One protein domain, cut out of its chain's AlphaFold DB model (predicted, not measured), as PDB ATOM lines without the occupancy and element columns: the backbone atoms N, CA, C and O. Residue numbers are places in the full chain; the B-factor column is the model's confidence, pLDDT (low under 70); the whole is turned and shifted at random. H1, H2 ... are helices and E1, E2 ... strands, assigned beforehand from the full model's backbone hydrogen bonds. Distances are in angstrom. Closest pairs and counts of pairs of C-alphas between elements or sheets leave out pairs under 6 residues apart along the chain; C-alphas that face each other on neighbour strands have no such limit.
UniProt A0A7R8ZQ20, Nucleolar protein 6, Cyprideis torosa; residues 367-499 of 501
ATOM      1  N   VAL A 367      38.437 -45.247  -5.046       92.38
ATOM      2  CA  VAL A 367      39.749 -45.795  -4.681       92.38
ATOM      3  C   VAL A 367      39.985 -47.111  -5.417       92.38
ATOM      4  O   VAL A 367      39.251 -48.080  -5.239       92.38
ATOM      5  N   LEU A 368      41.037 -47.148  -6.231       90.88
ATOM      6  CA  LEU A 368      41.449 -48.297  -7.031       90.88
ATOM      7  C   LEU A 368      42.680 -48.943  -6.401       90.88
ATOM      8  O   LEU A 368      43.711 -48.292  -6.230       90.88
ATOM      9  N   HIS A 369      42.598 -50.233  -6.101       88.31
ATOM     10  CA  HIS A 369      43.733 -51.041  -5.674       88.31
ATOM     11  C   HIS A 369      44.303 -51.781  -6.882       88.31
ATOM     12  O   HIS A 369      43.616 -52.595  -7.503       88.31
ATOM     13  N   VAL A 370      45.563 -51.497  -7.208       83.19
ATOM     14  CA  VAL A 370      46.251 -52.031  -8.388       83.19
ATOM     15  C   VAL A 370      47.214 -53.145  -7.979       83.19
ATOM     16  O   VAL A 370      48.009 -52.998  -7.043       83.19
ATOM     17  N   GLY A 371      47.135 -54.268  -8.690       74.62
ATOM     18  CA  GLY A 371      47.960 -55.452  -8.492       74.62
ATOM     19  C   GLY A 371      49.005 -55.624  -9.586       74.62
ATOM     20  O   GLY A 371      48.675 -55.944 -10.719       74.62
ATOM     21  N   LEU A 372      50.282 -55.479  -9.234       64.06
ATOM     22  CA  LEU A 372      51.400 -55.553 -10.189       64.06
ATOM     23  C   LEU A 372      51.863 -56.987 -10.515       64.06
ATOM     24  O   LEU A 372      52.587 -57.209 -11.486       64.06
ATOM     25  N   THR A 373      51.473 -57.976  -9.706       57.75
ATOM     26  CA  THR A 373      52.007 -59.348  -9.776       57.75
ATOM     27  C   THR A 373      51.507 -60.155 -10.973       57.75
ATOM     28  O   THR A 373      52.168 -61.102 -11.376       57.75
ATOM     29  N   THR A 374      50.356 -59.812 -11.553       52.62
ATOM     30  CA  THR A 374      49.721 -60.577 -12.644       52.62
ATOM     31  C   THR A 374      50.296 -60.253 -14.029       52.62
ATOM     32  O   THR A 374      50.282 -61.103 -14.922       52.62
ATOM     33  N   LEU A 375      50.844 -59.050 -14.219       53.69
ATOM     34  CA  LEU A 375      51.238 -58.551 -15.544       53.69
ATOM     35  C   LEU A 375      52.722 -58.694 -15.830       53.69
ATOM     36  O   LEU A 375      53.080 -59.065 -16.943       53.69
ATOM     37  N   CYS A 376      53.577 -58.493 -14.824       53.88
ATOM     38  CA  CYS A 376      55.021 -58.661 -14.984       53.88
ATOM     39  C   CYS A 376      55.355 -60.087 -15.443       53.88
ATOM     40  O   CYS A 376      56.141 -60.278 -16.363       53.88
ATOM     41  N   SER A 377      54.679 -61.092 -14.880       56.69
ATOM     42  CA  SER A 377      54.852 -62.493 -15.275       56.69
ATOM     43  C   SER A 377      54.332 -62.798 -16.683       56.69
ATOM     44  O   SER A 377      54.877 -63.675 -17.343       56.69
ATOM     45  N   SER A 378      53.294 -62.101 -17.152       58.91
ATOM     46  CA  SER A 378      52.674 -62.344 -18.463       58.91
ATOM     47  C   SER A 378      53.434 -61.636 -19.591       58.91
ATOM     48  O   SER A 378      53.766 -62.266 -20.592       58.91
ATOM     49  N   ALA A 379      53.808 -60.368 -19.394       58.88
ATOM     50  CA  ALA A 379      54.626 -59.601 -20.336       58.88
ATOM     51  C   ALA A 379      56.035 -60.197 -20.496       58.88
ATOM     52  O   ALA A 379      56.543 -60.295 -21.611       58.88
ATOM     53  N   MET A 380      56.648 -60.672 -19.402       57.28
ATOM     54  CA  MET A 380      57.954 -61.341 -19.466       57.28
ATOM     55  C   MET A 380      57.898 -62.678 -20.217       57.28
ATOM     56  O   MET A 380      58.830 -62.984 -20.958       57.28
ATOM     57  N   ARG A 381      56.812 -63.457 -20.080       60.34
ATOM     58  CA  ARG A 381      56.613 -64.691 -20.866       60.34
ATOM     59  C   ARG A 381      56.497 -64.397 -22.360       60.34
ATOM     60  O   ARG A 381      57.052 -65.141 -23.161       60.34
ATOM     61  N   GLU A 382      55.814 -63.318 -22.734       61.84
ATOM     62  CA  GLU A 382      55.662 -62.936 -24.140       61.84
ATOM     63  C   GLU A 382      56.981 -62.425 -24.744       61.84
ATOM     64  O   GLU A 382      57.374 -62.858 -25.824       61.84
ATOM     65  N   LEU A 383      57.741 -61.603 -24.009       58.75
ATOM     66  CA  LEU A 383      59.082 -61.167 -24.428       58.75
ATOM     67  C   LEU A 383      60.045 -62.348 -24.636       58.75
ATOM     68  O   LEU A 383      60.848 -62.335 -25.569       58.75
ATOM     69  N   GLN A 384      59.948 -63.381 -23.792       59.09
ATOM     70  CA  GLN A 384      60.710 -64.623 -23.951       59.09
ATOM     71  C   GLN A 384      60.267 -65.425 -25.181       59.09
ATOM     72  O   GLN A 384      61.125 -65.940 -25.894       59.09
ATOM     73  N   ARG A 385      58.959 -65.493 -25.467       60.47
ATOM     74  CA  ARG A 385      58.427 -66.145 -26.679       60.47
ATOM     75  C   ARG A 385      58.903 -65.468 -27.963       60.47
ATOM     76  O   ARG A 385      59.152 -66.156 -28.946       60.47
ATOM     77  N   GLN A 386      59.046 -64.144 -27.957       62.16
ATOM     78  CA  GLN A 386      59.425 -63.369 -29.144       62.16
ATOM     79  C   GLN A 386      60.939 -63.327 -29.422       62.16
ATOM     80  O   GLN A 386      61.355 -62.674 -30.374       62.16
ATOM     81  N   HIS A 387      61.779 -64.009 -28.626       54.38
ATOM     82  CA  HIS A 387      63.237 -64.076 -28.826       54.38
ATOM     83  C   HIS A 387      63.926 -62.703 -29.018       54.38
ATOM     84  O   HIS A 387      64.923 -62.592 -29.735       54.38
ATOM     85  N   ILE A 388      63.440 -61.642 -28.358       56.62
ATOM     86  CA  ILE A 388      64.069 -60.310 -28.418       56.62
ATOM     87  C   ILE A 388      65.378 -60.355 -27.606       56.62
ATOM     88  O   ILE A 388      65.410 -60.121 -26.401       56.62
ATOM     89  N   SER A 389      66.475 -60.709 -28.271       52.62
ATOM     90  CA  SER A 389      67.692 -61.264 -27.662       52.62
ATOM     91  C   SER A 389      68.752 -60.255 -27.194       52.62
ATOM     92  O   SER A 389      69.806 -60.670 -26.718       52.62
ATOM     93  N   GLN A 390      68.519 -58.940 -27.287       58.38
ATOM     94  CA  GLN A 390      69.571 -57.947 -26.991       58.38
ATOM     95  C   GLN A 390      69.527 -57.347 -25.575       58.38
ATOM     96  O   GLN A 390      70.556 -56.887 -25.083       58.38
ATOM     97  N   PHE A 391      68.378 -57.352 -24.891       69.50
ATOM     98  CA  PHE A 391      68.276 -56.831 -23.522       69.50
ATOM     99  C   PHE A 391      67.182 -57.579 -22.737       69.50
ATOM    100  O   PHE A 391      66.007 -57.414 -23.058       69.50
ATOM    101  N   PRO A 392      67.523 -58.407 -21.731       69.69
ATOM    102  CA  PRO A 392      66.593 -59.378 -21.140       69.69
ATOM    103  C   PRO A 392      65.703 -58.803 -20.022       69.69
ATOM    104  O   PRO A 392      65.161 -59.559 -19.214       69.69
ATOM    105  N   PHE A 393      65.572 -57.477 -19.932       71.44
ATOM    106  CA  PHE A 393      64.860 -56.801 -18.848       71.44
ATOM    107  C   PHE A 393      63.838 -55.805 -19.393       71.44
ATOM    108  O   PHE A 393      64.134 -55.047 -20.316       71.44
ATOM    109  N   LEU A 394      62.667 -55.762 -18.760       74.12
ATOM    110  CA  LEU A 394      61.750 -54.638 -18.877       74.12
ATOM    111  C   LEU A 394      62.266 -53.518 -17.963       74.12
ATOM    112  O   LEU A 394      62.382 -53.728 -16.755       74.12
ATOM    113  N   VAL A 395      62.632 -52.370 -18.533       76.19
ATOM    114  CA  VAL A 395      63.294 -51.269 -17.812       76.19
ATOM    115  C   VAL A 395      62.382 -50.059 -17.752       76.19
ATOM    116  O   VAL A 395      61.843 -49.673 -18.783       76.19
ATOM    117  N   ASP A 396      62.244 -49.463 -16.568       76.44
ATOM    118  CA  ASP A 396      61.455 -48.245 -16.324       76.44
ATOM    119  C   ASP A 396      59.981 -48.336 -16.758       76.44
ATOM    120  O   ASP A 396      59.348 -47.323 -17.044       76.44
ATOM    121  N   VAL A 397      59.420 -49.547 -16.795       75.62
ATOM    122  CA  VAL A 397      57.995 -49.760 -17.075       75.62
ATOM    123  C   VAL A 397      57.302 -50.150 -15.785       75.62
ATOM    124  O   VAL A 397      57.488 -51.258 -15.287       75.62
ATOM    125  N   ASP A 398      56.475 -49.256 -15.259       76.19
ATOM    126  CA  ASP A 398      55.534 -49.576 -14.192       76.19
ATOM    127  C   ASP A 398      54.107 -49.452 -14.750       76.19
ATOM    128  O   ASP A 398      53.602 -48.339 -14.910       76.19
ATOM    129  N   PRO A 399      53.427 -50.580 -15.037       77.81
ATOM    130  CA  PRO A 399      52.058 -50.566 -15.548       77.81
ATOM    131  C   PRO A 399      51.066 -49.792 -14.665       77.81
ATOM    132  O   PRO A 399      50.060 -49.286 -15.161       77.81
ATOM    133  N   ALA A 400      51.314 -49.700 -13.354       80.38
ATOM    134  CA  ALA A 400      50.460 -48.928 -12.457       80.38
ATOM    135  C   ALA A 400      50.716 -47.416 -12.562       80.38
ATOM    136  O   ALA A 400      49.778 -46.629 -12.390       80.38
ATOM    137  N   GLU A 401      51.950 -47.005 -12.858       80.94
ATOM    138  CA  GLU A 401      52.281 -45.612 -13.183       80.94
ATOM    139  C   GLU A 401      51.703 -45.218 -14.543       80.94
ATOM    140  O   GLU A 401      51.059 -44.179 -14.636       80.94
ATOM    141  N   GLU A 402      51.808 -46.077 -15.563       84.19
ATOM    142  CA  GLU A 402      51.199 -45.820 -16.877       84.19
ATOM    143  C   GLU A 402      49.675 -45.674 -16.784       84.19
ATOM    144  O   GLU A 402      49.099 -44.731 -17.335       84.19
ATOM    145  N   LEU A 403      49.011 -46.562 -16.031       87.50
ATOM    146  CA  LEU A 403      47.581 -46.443 -15.747       87.50
ATOM    147  C   LEU A 403      47.265 -45.124 -15.031       87.50
ATOM    148  O   LEU A 403      46.298 -44.450 -15.378       87.50
ATOM    149  N   PHE A 404      48.063 -44.749 -14.031       88.62
ATOM    150  CA  PHE A 404      47.877 -43.494 -13.310       88.62
ATOM    151  C   PHE A 404      48.029 -42.276 -14.223       88.62
ATOM    152  O   PHE A 404      47.153 -41.412 -14.208       88.62
ATOM    153  N   ASP A 405      49.091 -42.207 -15.023       88.69
ATOM    154  CA  ASP A 405      49.351 -41.089 -15.931       88.69
ATOM    155  C   ASP A 405      48.255 -40.972 -16.990       88.69
ATOM    156  O   ASP A 405      47.755 -39.873 -17.249       88.69
ATOM    157  N   PHE A 406      47.805 -42.104 -17.532       89.88
ATOM    158  CA  PHE A 406      46.691 -42.145 -18.469       89.88
ATOM    159  C   PHE A 406      45.381 -41.656 -17.837       89.88
ATOM    160  O   PHE A 406      44.692 -40.810 -18.414       89.88
ATOM    161  N   LEU A 407      45.038 -42.128 -16.632       90.69
ATOM    162  CA  LEU A 407      43.837 -41.679 -15.922       90.69
ATOM    163  C   LEU A 407      43.923 -40.196 -15.561       90.69
ATOM    164  O   LEU A 407      42.954 -39.461 -15.735       90.69
ATOM    165  N   LYS A 408      45.084 -39.737 -15.094       89.44
ATOM    166  CA  LYS A 408      45.332 -38.339 -14.743       89.44
ATOM    167  C   LYS A 408      45.198 -37.421 -15.954       89.44
ATOM    168  O   LYS A 408      44.587 -36.367 -15.821       89.44
ATOM    169  N   ALA A 409      45.747 -37.805 -17.106       88.38
ATOM    170  CA  ALA A 409      45.634 -37.040 -18.347       88.38
ATOM    171  C   ALA A 409      44.193 -37.021 -18.872       88.38
ATOM    172  O   ALA A 409      43.688 -35.967 -19.251       88.38
ATOM    173  N   THR A 410      43.512 -38.168 -18.846       86.75
ATOM    174  CA  THR A 410      42.152 -38.301 -19.386       86.75
ATOM    175  C   THR A 410      41.105 -37.602 -18.518       86.75
ATOM    176  O   THR A 410      40.191 -36.965 -19.034       86.75
ATOM    177  N   LEU A 411      41.236 -37.700 -17.192       87.31
ATOM    178  CA  LEU A 411      40.264 -37.168 -16.235       87.31
ATOM    179  C   LEU A 411      40.635 -35.776 -15.716       87.31
ATOM    180  O   LEU A 411      39.970 -35.283 -14.805       87.31
ATOM    181  N   VAL A 412      41.665 -35.130 -16.275       84.94
ATOM    182  CA  VAL A 412      42.213 -33.866 -15.758       84.94
ATOM    183  C   VAL A 412      41.145 -32.791 -15.563       84.94
ATOM    184  O   VAL A 412      41.206 -32.059 -14.578       84.94
ATOM    185  N   ASP A 413      40.145 -32.723 -16.443       82.38
ATOM    186  CA  ASP A 413      39.101 -31.693 -16.424       82.38
ATOM    187  C   ASP A 413      37.990 -31.955 -15.400       82.38
ATOM    188  O   ASP A 413      37.314 -31.017 -14.973       82.38
ATOM    189  N   VAL A 414      37.823 -33.211 -14.980       85.56
ATOM    190  CA  VAL A 414      36.649 -33.706 -14.236       85.56
ATOM    191  C   VAL A 414      36.999 -34.259 -12.860       85.56
ATOM    192  O   VAL A 414      36.163 -34.247 -11.958       85.56
ATOM    193  N   ALA A 415      38.239 -34.689 -12.646       88.19
ATOM    194  CA  ALA A 415      38.682 -35.247 -11.381       88.19
ATOM    195  C   ALA A 415      40.120 -34.849 -11.047       88.19
ATOM    196  O   ALA A 415      40.949 -34.565 -11.908       88.19
ATOM    197  N   MET A 416      40.427 -34.870  -9.756       88.25
ATOM    198  CA  MET A 416      41.791 -34.963  -9.273       88.25
ATOM    199  C   MET A 416      42.141 -36.439  -9.087       88.25
ATOM    200  O   MET A 416      41.502 -37.138  -8.302       88.25
ATOM    201  N   VAL A 417      43.180 -36.887  -9.786       90.00
ATOM    202  CA  VAL A 417      43.720 -38.245  -9.681       90.00
ATOM    203  C   VAL A 417      45.033 -38.182  -8.908       90.00
ATOM    204  O   VAL A 417      45.964 -37.481  -9.311       90.00
ATOM    205  N   LEU A 418      45.105 -38.900  -7.791       89.19
ATOM    206  CA  LEU A 418      46.302 -39.043  -6.969       89.19
ATOM    207  C   LEU A 418      46.689 -40.514  -6.867       89.19
ATOM    208  O   LEU A 418      45.846 -41.401  -6.981       89.19
ATOM    209  N   ARG A 419      47.967 -40.776  -6.602       88.19
ATOM    210  CA  ARG A 419      48.460 -42.127  -6.353       88.19
ATOM    211  C   ARG A 419      49.237 -42.213  -5.056       88.19
ATOM    212  O   ARG A 419      49.822 -41.239  -4.591       88.19
ATOM    213  N   ARG A 420      49.257 -43.419  -4.512       84.06
ATOM    214  CA  ARG A 420      50.174 -43.847  -3.469       84.06
ATOM    215  C   ARG A 420      51.062 -44.922  -4.073       84.06
ATOM    216  O   ARG A 420      50.590 -46.035  -4.320       84.06
ATOM    217  N   SER A 421      52.325 -44.571  -4.309       67.12
ATOM    218  CA  SER A 421      53.324 -45.523  -4.797       67.12
ATOM    219  C   SER A 421      53.597 -46.616  -3.770       67.12
ATOM    220  O   SER A 421      53.391 -46.444  -2.563       67.12
ATOM    221  N   ARG A 422      54.110 -47.747  -4.253       60.47
ATOM    222  CA  ARG A 422      54.604 -48.813  -3.397       60.47
ATOM    223  C   ARG A 422      55.904 -48.351  -2.747       60.47
ATOM    224  O   ARG A 422      56.915 -48.169  -3.413       60.47
ATOM    225  N   ALA A 423      55.895 -48.222  -1.428       47.66
ATOM    226  CA  ALA A 423      57.126 -48.030  -0.687       47.66
ATOM    227  C   ALA A 423      58.009 -49.275  -0.837       47.66
ATOM    228  O   ALA A 423      57.679 -50.358  -0.355       47.66
ATOM    229  N   THR A 424      59.149 -49.139  -1.504       46.00
ATOM    230  CA  THR A 424      60.123 -50.226  -1.705       46.00
ATOM    231  C   THR A 424      60.841 -50.632  -0.408       46.00
ATOM    232  O   THR A 424      61.552 -51.641  -0.376       46.00
ATOM    233  N   PHE A 425      60.618 -49.901   0.690       37.09
ATOM    234  CA  PHE A 425      61.391 -50.009   1.926       37.09
ATOM    235  C   PHE A 425      61.158 -51.308   2.722       37.09
ATOM    236  O   PHE A 425      62.084 -51.809   3.357       37.09
ATOM    237  N   THR A 426      59.965 -51.913   2.689       35.47
ATOM    238  CA  THR A 426      59.624 -53.006   3.628       35.47
ATOM    239  C   THR A 426      59.891 -54.416   3.096       35.47
ATOM    240  O   THR A 426      59.846 -55.377   3.867       35.47
ATOM    241  N   GLY A 427      60.220 -54.587   1.808       35.72
ATOM    242  CA  GLY A 427      60.687 -55.862   1.236       35.72
ATOM    243  C   GLY A 427      59.745 -57.068   1.397       35.72
ATOM    244  O   GLY A 427      60.113 -58.177   1.011       35.72
ATOM    245  N   LYS A 428      58.538 -56.875   1.933       33.94
ATOM    246  CA  LYS A 428      57.482 -57.875   2.034       33.94
ATOM    247  C   LYS A 428      56.236 -57.298   1.405       33.94
ATOM    248  O   LYS A 428      55.720 -56.290   1.861       33.94
ATOM    249  N   SER A 429      55.712 -58.003   0.410       35.88
ATOM    250  CA  SER A 429      54.314 -57.878   0.024       35.88
ATOM    251  C   SER A 429      53.447 -58.433   1.161       35.88
ATOM    252  O   SER A 429      52.917 -59.540   1.078       35.88
ATOM    253  N   SER A 430      53.324 -57.712   2.275       34.94
ATOM    254  CA  SER A 430      52.075 -57.830   3.016       34.94
ATOM    255  C   SER A 430      50.983 -57.312   2.089       34.94
ATOM    256  O   SER A 430      51.144 -56.257   1.477       34.94
ATOM    257  N   SER A 431      49.888 -58.052   1.982       41.00
ATOM    258  CA  SER A 431      48.697 -57.744   1.177       41.00
ATOM    259  C   SER A 431      48.114 -56.330   1.372       41.00
ATOM    260  O   SER A 431      47.233 -55.931   0.623       41.00
ATOM    261  N   SER A 432      48.603 -55.555   2.347       42.31
ATOM    262  CA  SER A 432      48.194 -54.181   2.662       42.31
ATOM    263  C   SER A 432      48.943 -53.066   1.910       42.31
ATOM    264  O   SER A 432      48.556 -51.901   2.019       42.31
ATOM    265  N   GLU A 433      50.019 -53.373   1.177       53.16
ATOM    266  CA  GLU A 433      50.830 -52.383   0.437       53.16
ATOM    267  C   GLU A 433      50.599 -52.465  -1.081       53.16
ATOM    268  O   GLU A 433      51.534 -52.490  -1.882       53.16
ATOM    269  N   SER A 434      49.330 -52.537  -1.493       64.31
ATOM    270  CA  SER A 434      48.953 -52.376  -2.899       64.31
ATOM    271  C   SER A 434      49.206 -50.935  -3.351       64.31
ATOM    272  O   SER A 434      49.025 -49.992  -2.567       64.31
ATOM    273  N   TYR A 435      49.573 -50.766  -4.621       79.38
ATOM    274  CA  TYR A 435      49.524 -49.466  -5.282       79.38
ATOM    275  C   TYR A 435      48.068 -48.992  -5.285       79.38
ATOM    276  O   TYR A 435      47.159 -49.786  -5.544       79.38
ATOM    277  N   VAL A 436      47.831 -47.733  -4.919       87.75
ATOM    278  CA  VAL A 436      46.469 -47.194  -4.804       87.75
ATOM    279  C   VAL A 436      46.347 -45.944  -5.649       87.75
ATOM    280  O   VAL A 436      47.140 -45.020  -5.485       87.75
ATOM    281  N   ILE A 437      45.328 -45.897  -6.502       91.00
ATOM    282  CA  ILE A 437      44.918 -44.690  -7.221       91.00
ATOM    283  C   ILE A 437      43.650 -44.178  -6.550       91.00
ATOM    284  O   ILE A 437      42.664 -44.901  -6.444       91.00
ATOM    285  N   ALA A 438      43.679 -42.942  -6.075       91.69
ATOM    286  CA  ALA A 438      42.549 -42.289  -5.440       91.69
ATOM    287  C   ALA A 438      42.055 -41.148  -6.333       91.69
ATOM    288  O   ALA A 438      42.839 -40.316  -6.793       91.69
ATOM    289  N   ILE A 439      40.753 -41.124  -6.588       92.44
ATOM    290  CA  ILE A 439      40.096 -40.192  -7.499       92.44
ATOM    291  C   ILE A 439      39.071 -39.389  -6.701       92.44
ATOM    292  O   ILE A 439      38.293 -39.935  -5.915       92.44
ATOM    293  N   MET A 440      39.108 -38.075  -6.891       90.94
ATOM    294  CA  MET A 440      38.179 -37.124  -6.291       90.94
ATOM    295  C   MET A 440      37.568 -36.267  -7.392       90.94
ATOM    296  O   MET A 440      38.289 -35.578  -8.116       90.94
ATOM    297  N   TRP A 441      36.253 -36.318  -7.535       89.88
ATOM    298  CA  TRP A 441      35.518 -35.542  -8.518       89.88
ATOM    299  C   TRP A 441      35.609 -34.055  -8.200       89.88
ATOM    300  O   TRP A 441      35.593 -33.635  -7.041       89.88
ATOM    301  N   ARG A 442      35.693 -33.232  -9.244       88.44
ATOM    302  CA  ARG A 442      35.527 -31.791  -9.067       88.44
ATOM    303  C   ARG A 442      34.050 -31.501  -8.762       88.44
ATOM    304  O   ARG A 442      33.197 -32.159  -9.359       88.44
ATOM    305  N   PRO A 443      33.735 -30.515  -7.903       84.38
ATOM    306  CA  PRO A 443      32.348 -30.191  -7.550       84.38
ATOM    307  C   PRO A 443      31.443 -29.974  -8.774       84.38
ATOM    308  O   PRO A 443      30.326 -30.480  -8.818       84.38
ATOM    309  N   ASP A 444      31.976 -29.334  -9.819       82.44
ATOM    310  CA  ASP A 444      31.231 -28.988 -11.038       82.44
ATOM    311  C   ASP A 444      31.373 -30.018 -12.176       82.44
ATOM    312  O   ASP A 444      31.000 -29.747 -13.318       82.44
ATOM    313  N   ALA A 445      31.963 -31.191 -11.914       79.94
ATOM    314  CA  ALA A 445      32.320 -32.146 -12.969       79.94
ATOM    315  C   ALA A 445      31.104 -32.723 -13.711       79.94
ATOM    316  O   ALA A 445      31.187 -32.998 -14.905       79.94
ATOM    317  N   PHE A 446      29.982 -32.899 -13.008       81.50
ATOM    318  CA  PHE A 446      28.784 -33.579 -13.520       81.50
ATOM    319  C   PHE A 446      27.581 -32.650 -13.711       81.50
ATOM    320  O   PHE A 446      26.506 -33.109 -14.083       81.50
ATOM    321  N   THR A 447      27.737 -31.351 -13.453       77.12
ATOM    322  CA  THR A 447      26.653 -30.366 -13.585       77.12
ATOM    323  C   THR A 447      26.549 -29.797 -14.999       77.12
ATOM    324  O   THR A 447      25.484 -29.334 -15.407       77.12
ATOM    325  N   ARG A 448      27.640 -29.845 -15.774       73.19
ATOM    326  CA  ARG A 448      27.699 -29.288 -17.129       73.19
ATOM    327  C   ARG A 448      27.060 -30.225 -18.152       73.19
ATOM    328  O   ARG A 448      27.366 -31.415 -18.200       73.19
ATOM    329  N   ARG A 449      26.223 -29.647 -19.015       74.50
ATOM    330  CA  ARG A 449      25.665 -30.290 -20.212       74.50
ATOM    331  C   ARG A 449      26.245 -29.623 -21.449       74.50
ATOM    332  O   ARG A 449      26.434 -28.407 -21.457       74.50
ATOM    333  N   PHE A 450      26.512 -30.409 -22.482       74.81
ATOM    334  CA  PHE A 450      27.050 -29.910 -23.743       74.81
ATOM    335  C   PHE A 450      26.086 -30.248 -24.882       74.81
ATOM    336  O   PHE A 450      25.618 -31.388 -24.945       74.81
ATOM    337  N   PRO A 451      25.773 -29.303 -25.785       70.88
ATOM    338  CA  PRO A 451      24.944 -29.596 -26.948       70.88
ATOM    339  C   PRO A 451      25.621 -30.665 -27.809       70.88
ATOM    340  O   PRO A 451      26.827 -30.598 -28.062       70.88
ATOM    341  N   TYR A 452      24.860 -31.673 -28.235       69.88
ATOM    342  CA  TYR A 452      25.401 -32.739 -29.068       69.88
ATOM    343  C   TYR A 452      25.645 -32.224 -30.492       69.88
ATOM    344  O   TYR A 452      24.741 -31.686 -31.128       69.88
ATOM    345  N   ASN A 453      26.868 -32.396 -31.004       66.25
ATOM    346  CA  ASN A 453      27.208 -32.089 -32.392       66.25
ATOM    347  C   ASN A 453      27.466 -33.388 -33.161       66.25
ATOM    348  O   ASN A 453      28.474 -34.061 -32.940       66.25
ATOM    349  N   SER A 454      26.579 -33.708 -34.105       58.28
ATOM    350  CA  SER A 454      26.650 -34.911 -34.943       58.28
ATOM    351  C   SER A 454      27.882 -34.973 -35.859       58.28
ATOM    352  O   SER A 454      28.212 -36.045 -36.359       58.28
ATOM    353  N   LYS A 455      28.602 -33.857 -36.062       56.56
ATOM    354  CA  LYS A 455      29.826 -33.808 -36.889       56.56
ATOM    355  C   LYS A 455      31.074 -34.344 -36.177       56.56
ATOM    356  O   LYS A 455      32.064 -34.647 -36.834       56.56
ATOM    357  N   THR A 456      31.042 -34.467 -34.850       52.19
ATOM    358  CA  THR A 456      32.114 -35.061 -34.040       52.19
ATOM    359  C   THR A 456      31.627 -36.402 -33.500       52.19
ATOM    360  O   THR A 456      31.059 -36.474 -32.416       52.19
ATOM    361  N   SER A 457      31.809 -37.468 -34.281       48.78
ATOM    362  CA  SER A 457      31.300 -38.822 -34.002       48.78
ATOM    363  C   SER A 457      31.941 -39.529 -32.798       48.78
ATOM    364  O   SER A 457      31.468 -40.579 -32.373       48.78
ATOM    365  N   THR A 458      32.996 -38.971 -32.207       54.91
ATOM    366  CA  THR A 458      33.638 -39.521 -31.007       54.91
ATOM    367  C   THR A 458      33.082 -38.884 -29.739       54.91
ATOM    368  O   THR A 458      33.543 -37.825 -29.307       54.91
ATOM    369  N   LEU A 459      32.126 -39.566 -29.103       59.62
ATOM    370  CA  LEU A 459      31.815 -39.331 -27.694       59.62
ATOM    371  C   LEU A 459      33.047 -39.700 -26.860       59.62
ATOM    372  O   LEU A 459      33.600 -40.793 -26.990       59.62
ATOM    373  N   ARG A 460      33.508 -38.772 -26.016       65.44
ATOM    374  CA  ARG A 460      34.589 -39.060 -25.066       65.44
ATOM    375  C   ARG A 460      34.109 -40.096 -24.037       65.44
ATOM    376  O   ARG A 460      32.913 -40.131 -23.733       65.44
ATOM    377  N   PRO A 461      35.013 -40.904 -23.456       64.94
ATOM    378  CA  PRO A 461      34.652 -41.825 -22.386       64.94
ATOM    379  C   PRO A 461      33.894 -41.117 -21.260       64.94
ATOM    380  O   PRO A 461      34.290 -40.037 -20.825       64.94
ATOM    381  N   GLY A 462      32.801 -41.724 -20.798       71.25
ATOM    382  CA  GLY A 462      31.991 -41.179 -19.711       71.25
ATOM    383  C   GLY A 462      30.848 -40.252 -20.129       71.25
ATOM    384  O   GLY A 462      30.047 -39.899 -19.267       71.25
ATOM    385  N   PHE A 463      30.736 -39.862 -21.402       75.88
ATOM    386  CA  PHE A 463      29.610 -39.055 -21.882       75.88
ATOM    387  C   PHE A 463      28.435 -39.940 -22.304       75.88
ATOM    388  O   PHE A 463      28.610 -40.907 -23.042       75.88
ATOM    389  N   ILE A 464      27.236 -39.583 -21.849       80.06
ATOM    390  CA  ILE A 464      25.964 -40.208 -22.215       80.06
ATOM    391  C   ILE A 464      25.135 -39.190 -23.001       80.06
ATOM    392  O   ILE A 464      25.170 -37.994 -22.702       80.06
ATOM    393  N   LEU A 465      24.420 -39.677 -24.015       82.06
ATOM    394  CA  LEU A 465      23.436 -38.906 -24.766       82.06
ATOM    395  C   LEU A 465      22.116 -38.861 -24.002       82.06
ATOM    396  O   LEU A 465      21.596 -39.899 -23.603       82.06
ATOM    397  N   GLU A 466      21.574 -37.663 -23.842       80.88
ATOM    398  CA  GLU A 466      20.235 -37.444 -23.310       80.88
ATOM    399  C   GLU A 466      19.471 -36.480 -24.204       80.88
ATOM    400  O   GLU A 466      19.993 -35.445 -24.629       80.88
ATOM    401  N   GLU A 467      18.216 -36.821 -24.463       80.25
ATOM    402  CA  GLU A 467      17.274 -35.961 -25.159       80.25
ATOM    403  C   GLU A 467      16.541 -35.085 -24.138       80.25
ATOM    404  O   GLU A 467      15.931 -35.585 -23.193       80.25
ATOM    405  N   LEU A 468      16.642 -33.768 -24.312       75.75
ATOM    406  CA  LEU A 468      15.960 -32.763 -23.498       75.75
ATOM    407  C   LEU A 468      15.273 -31.782 -24.448       75.75
ATOM    408  O   LEU A 468      15.923 -31.229 -25.336       75.75
ATOM    409  N   ASP A 469      13.965 -31.582 -24.283       78.31
ATOM    410  CA  ASP A 469      13.157 -30.645 -25.080       78.31
ATOM    411  C   ASP A 469      13.323 -30.814 -26.609       78.31
ATOM    412  O   ASP A 469      13.452 -29.840 -27.356       78.31
ATOM    413  N   GLY A 470      13.388 -32.065 -27.087       77.75
ATOM    414  CA  GLY A 470      13.557 -32.400 -28.510       77.75
ATOM    415  C   GLY A 470      14.943 -32.080 -29.089       77.75
ATOM    416  O   GLY A 470      15.129 -32.094 -30.307       77.75
ATOM    417  N   LYS A 471      15.930 -31.764 -28.239       80.31
ATOM    418  CA  LYS A 471      17.329 -31.545 -28.625       80.31
ATOM    419  C   LYS A 471      18.246 -32.538 -27.918       80.31
ATOM    420  O   LYS A 471      18.194 -32.724 -26.704       80.31
ATOM    421  N   TRP A 472      19.155 -33.129 -28.686       80.69
ATOM    422  CA  TRP A 472      20.186 -34.007 -28.146       80.69
ATOM    423  C   TRP A 472      21.241 -33.203 -27.384       80.69
ATOM    424  O   TRP A 472      21.849 -32.258 -27.896       80.69
ATOM    425  N   SER A 473      21.492 -33.621 -26.153       81.38
ATOM    426  CA  SER A 473      22.548 -33.109 -25.296       81.38
ATOM    427  C   SER A 473      23.437 -34.257 -24.829       81.38
ATOM    428  O   SER A 473      23.070 -35.428 -24.878       81.38
ATOM    429  N   THR A 474      24.645 -33.923 -24.399       81.44
ATOM    430  CA  THR A 474      25.566 -34.867 -23.773       81.44
ATOM    431  C   THR A 474      25.840 -34.428 -22.349       81.44
ATOM    432  O   THR A 474      26.064 -33.242 -22.076       81.44
ATOM    433  N   ARG A 475      25.855 -35.392 -21.434       82.94
ATOM    434  CA  ARG A 475      26.285 -35.178 -20.053       82.94
ATOM    435  C   ARG A 475      27.295 -36.223 -19.630       82.94
ATOM    436  O   ARG A 475      27.314 -37.336 -20.147       82.94
ATOM    437  N   LEU A 476      28.118 -35.867 -18.657       82.81
ATOM    438  CA  LEU A 476      29.054 -36.800 -18.055       82.81
ATOM    439  C   LEU A 476      28.328 -37.689 -17.034       82.81
ATOM    440  O   LEU A 476      27.546 -37.197 -16.219       82.81
ATOM    441  N   SER A 477      28.596 -38.991 -17.056       85.19
ATOM    442  CA  SER A 477      28.046 -39.965 -16.114       85.19
ATOM    443  C   SER A 477      29.145 -40.624 -15.296       85.19
ATOM    444  O   SER A 477      30.146 -41.101 -15.838       85.19
ATOM    445  N   ARG A 478      28.926 -40.685 -13.978       86.31
ATOM    446  CA  ARG A 478      29.814 -41.374 -13.034       86.31
ATOM    447  C   ARG A 478      29.953 -42.849 -13.405       86.31
ATOM    448  O   ARG A 478      31.075 -43.332 -13.528       86.31
ATOM    449  N   ASP A 479      28.841 -43.522 -13.679       86.25
ATOM    450  CA  ASP A 479      28.816 -44.961 -13.964       86.25
ATOM    451  C   ASP A 479      29.511 -45.304 -15.280       86.25
ATOM    452  O   ASP A 479      30.235 -46.298 -15.375       86.25
ATOM    453  N   ALA A 480      29.367 -44.441 -16.289       85.75
ATOM    454  CA  ALA A 480      30.051 -44.613 -17.566       85.75
ATOM    455  C   ALA A 480      31.574 -44.462 -17.412       85.75
ATOM    456  O   ALA A 480      32.329 -45.262 -17.967       85.75
ATOM    457  N   ILE A 481      32.040 -43.484 -16.620       88.50
ATOM    458  CA  ILE A 481      33.472 -43.346 -16.309       88.50
ATOM    459  C   ILE A 481      33.963 -44.556 -15.512       88.50
ATOM    460  O   ILE A 481      35.017 -45.098 -15.834       88.50
ATOM    461  N   LEU A 482      33.217 -45.004 -14.500       89.44
ATOM    462  CA  LEU A 482      33.582 -46.170 -13.690       89.44
ATOM    463  C   LEU A 482      33.729 -47.428 -14.550       89.44
ATOM    464  O   LEU A 482      34.745 -48.118 -14.459       89.44
ATOM    465  N   THR A 483      32.764 -47.680 -15.431       89.00
ATOM    466  CA  THR A 483      32.787 -48.811 -16.368       89.00
ATOM    467  C   THR A 483      33.992 -48.725 -17.300       89.00
ATOM    468  O   THR A 483      34.695 -49.714 -17.513       89.00
ATOM    469  N   TRP A 484      34.286 -47.532 -17.820       89.88
ATOM    470  CA  TRP A 484      35.455 -47.307 -18.663       89.88
ATOM    471  C   TRP A 484      36.774 -47.538 -17.910       89.88
ATOM    472  O   TRP A 484      37.634 -48.249 -18.425       89.88
ATOM    473  N   ILE A 485      36.918 -47.027 -16.679       90.94
ATOM    474  CA  ILE A 485      38.101 -47.254 -15.830       90.94
ATOM    475  C   ILE A 485      38.299 -48.752 -15.583       90.94
ATOM    476  O   ILE A 485      39.413 -49.255 -15.719       90.94
ATOM    477  N   GLN A 486      37.231 -49.473 -15.233       88.50
ATOM    478  CA  GLN A 486      37.290 -50.916 -14.985       88.50
ATOM    479  C   GLN A 486      37.647 -51.703 -16.249       88.50
ATOM    480  O   GLN A 486      38.421 -52.657 -16.183       88.50
ATOM    481  N   THR A 487      37.119 -51.287 -17.401       87.81
ATOM    482  CA  THR A 487      37.405 -51.915 -18.696       87.81
ATOM    483  C   THR A 487      38.855 -51.680 -19.108       87.81
ATOM    484  O   THR A 487      39.546 -52.624 -19.485       87.81
ATOM    485  N   PHE A 488      39.340 -50.443 -18.992       86.12
ATOM    486  CA  PHE A 488      40.709 -50.076 -19.345       86.12
ATOM    487  C   PHE A 488      41.734 -50.698 -18.388       86.12
ATOM    488  O   PHE A 488      42.743 -51.247 -18.816       86.12
ATOM    489  N   GLY A 489      41.456 -50.672 -17.085       85.56
ATOM    490  CA  GLY A 489      42.303 -51.264 -16.053       85.56
ATOM    491  C   GLY A 489      42.097 -52.766 -15.848       85.56
ATOM    492  O   GLY A 489      42.543 -53.304 -14.829       85.56
ATOM    493  N   LYS A 490      41.413 -53.465 -16.763       84.31
ATOM    494  CA  LYS A 490      41.134 -54.900 -16.637       84.31
ATOM    495  C   LYS A 490      42.443 -55.690 -16.526       84.31
ATOM    496  O   LYS A 490      43.339 -55.558 -17.351       84.31
ATOM    497  N   GLY A 491      42.559 -56.517 -15.487       78.00
ATOM    498  CA  GLY A 491      43.769 -57.298 -15.185       78.00
ATOM    499  C   GLY A 491      44.825 -56.566 -14.339       78.00
ATOM    500  O   GLY A 491      45.656 -57.238 -13.725       78.00
ATOM    501  N   LEU A 492      44.752 -55.228 -14.254       81.06
ATOM    502  CA  LEU A 492      45.546 -54.369 -13.359       81.06
ATOM    503  C   LEU A 492      44.810 -54.077 -12.046       81.06
ATOM    504  O   LEU A 492      45.370 -54.216 -10.957       81.06
ATOM    505  N   ILE A 493      43.555 -53.639 -12.151       86.38
ATOM    506  CA  ILE A 493      42.724 -53.242 -11.014       86.38
ATOM    507  C   ILE A 493      42.177 -54.507 -10.349       86.38
ATOM    508  O   ILE A 493      41.450 -55.280 -10.969       86.38
ATOM    509  N   GLN A 494      42.536 -54.718  -9.082       85.06
ATOM    510  CA  GLN A 494      42.092 -55.867  -8.286       85.06
ATOM    511  C   GLN A 494      40.819 -55.569  -7.498       85.06
ATOM    512  O   GLN A 494      39.968 -56.438  -7.343       85.06
ATOM    513  N   HIS A 495      40.707 -54.351  -6.967       86.38
ATOM    514  CA  HIS A 495      39.573 -53.936  -6.154       86.38
ATOM    515  C   HIS A 495      39.268 -52.459  -6.379       86.38
ATOM    516  O   HIS A 495      40.179 -51.629  -6.422       86.38
ATOM    517  N   THR A 496      37.981 -52.138  -6.460       88.38
ATOM    518  CA  THR A 496      37.467 -50.784  -6.649       88.38
ATOM    519  C   THR A 496      36.507 -50.473  -5.511       88.38
ATOM    520  O   THR A 496      35.478 -51.125  -5.388       88.38
ATOM    521  N   ALA A 497      36.837 -49.483  -4.682       88.00
ATOM    522  CA  ALA A 497      35.925 -48.953  -3.676       88.00
ATOM    523  C   ALA A 497      35.295 -47.663  -4.208       88.00
ATOM    524  O   ALA A 497      35.995 -46.664  -4.394       88.00
ATOM    525  N   VAL A 498      33.987 -47.698  -4.455       87.12
ATOM    526  CA  VAL A 498      33.183 -46.521  -4.802       87.12
ATOM    527  C   VAL A 498      32.523 -46.018  -3.526       87.12
ATOM    528  O   VAL A 498      31.967 -46.815  -2.771       87.12
ATOM    529  N   LYS A 499      32.597 -44.713  -3.266       80.19
ATOM    530  CA  LYS A 499      31.817 -44.081  -2.205       80.19
ATOM    531  C   LYS A 499      30.684 -43.286  -2.815       80.19
ATOM    532  O   LYS A 499      30.918 -42.366  -3.596       80.19
TER     533      LYS A 499
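AT A GLANCE: This is residues 367 to 499 of the 501 residues of the protein "Nucleolar protein 6" of Cyprideis torosa (UniProt A0A7R8ZQ20). A twisted four-stranded sheet, E2 E3 E1 E7, is covered on one face by two helices, H2 and H3, and its other face is bare. At one end of the long axis lies a separate small sheet, E4 E6 E5, and at the opposite end H1 reaches away from the larger sheet; the outline is flat. The 133 printed residues include three named helices and seven named strands, in the order E1 H1 H2 E2 E3 E4 E5 E6 H3 E7; both sheets are antiparallel, and the class is mixed, helices and strands. The whole is loose, with a radius of gyration of the C-alphas of 18.9 A, and spans 60 by 34 by 19 A. Residues 385 to 391 and 425 to 430 stick out.

IN THESE COORDINATES: In the larger sheet, E2 is residues 415 to 420, 16.4 A from first to last C-alpha, and E3 is residues 435 to 441, 20.0 A. E1, residues 367 to 370, begins at C-alpha 367 (39.749, -45.795, -4.681) and is 9.7 A long; E7, residues 493 to 498, is 13.2 A long and ends at C-alpha 498 (33.183, -46.521, -4.802). H2 is residues 399 to 410, 16.2 A, and H3 is residues 478 to 488, 15.3 A. The small sheet has E4, residues 449 to 451, 6.8 A; E5, residues 463 to 468, 15.1 A; and E6, residues 471 to 476, 16.6 A. H1, residues 373 to 385, is 19.3 A long and ends at C-alpha 385 (58.427, -66.145, -26.679).

HOW THE PARTS SIT: The larger sheet runs E2 E3 E1 E7 and is strongly twisted. E2 and E3 form a hairpin, with N 418 and O 438 within hydrogen-bond range at 2.9 A. Between E3 and E1, N 368 and O 437 are 2.8 A apart; between E1 and E7, N 369 and O 495 are 2.8 A apart. H2 is on this sheet at a height of 8.9 A, over E3, and runs along the strands at 4 degrees to E3 on the local plane; its closest C-alphas to E2 are those of Lys 408 and Val 417, 5.3 A. H3 is on the same face at a height of 9.2 A, only just over E1, with 3 of its C-alphas on that strand. This makes two layers, helices on one face of a sheet. H2 and H3 are close but not clearly touching, their closest C-alphas being those of Leu 407 and Ile 485, 8.0 A; they run opposite ways at a steep tilt of 36 degrees, only just past shallow. E1, H1 H2 and E2 form a split strand-helix-strand unit, two strands running the same way with E3 between them, and its crossover is right-handed. In the small sheet E5 and E6 form a hairpin, with N 466 and O 473 at 2.9 A, and N 450 and O 474 of E4 and E6 are 2.9 A apart. H3 is on this sheet too, the closest C-alphas of E5 and H3 being those of Phe 463 and Ala 480, 7.1 A. H1 is not on either sheet and only just apart from H2, at 8.0 A. Every O i to N i+4 pair is within hydrogen-bond range in H2 and H3, and 7 of 9 in H1.

THE WHOLE: The C-alphas of Gln 390 and Asp 469 are the two farthest apart, at 62.7 A. The printed part has no cut. The links H1 to H2, E2 to E3 and E4 to E5 are long. The mean pLDDT of the printed part is 74.0; residues 372 to 392, 421 to 434 and 452 to 461 are under 70.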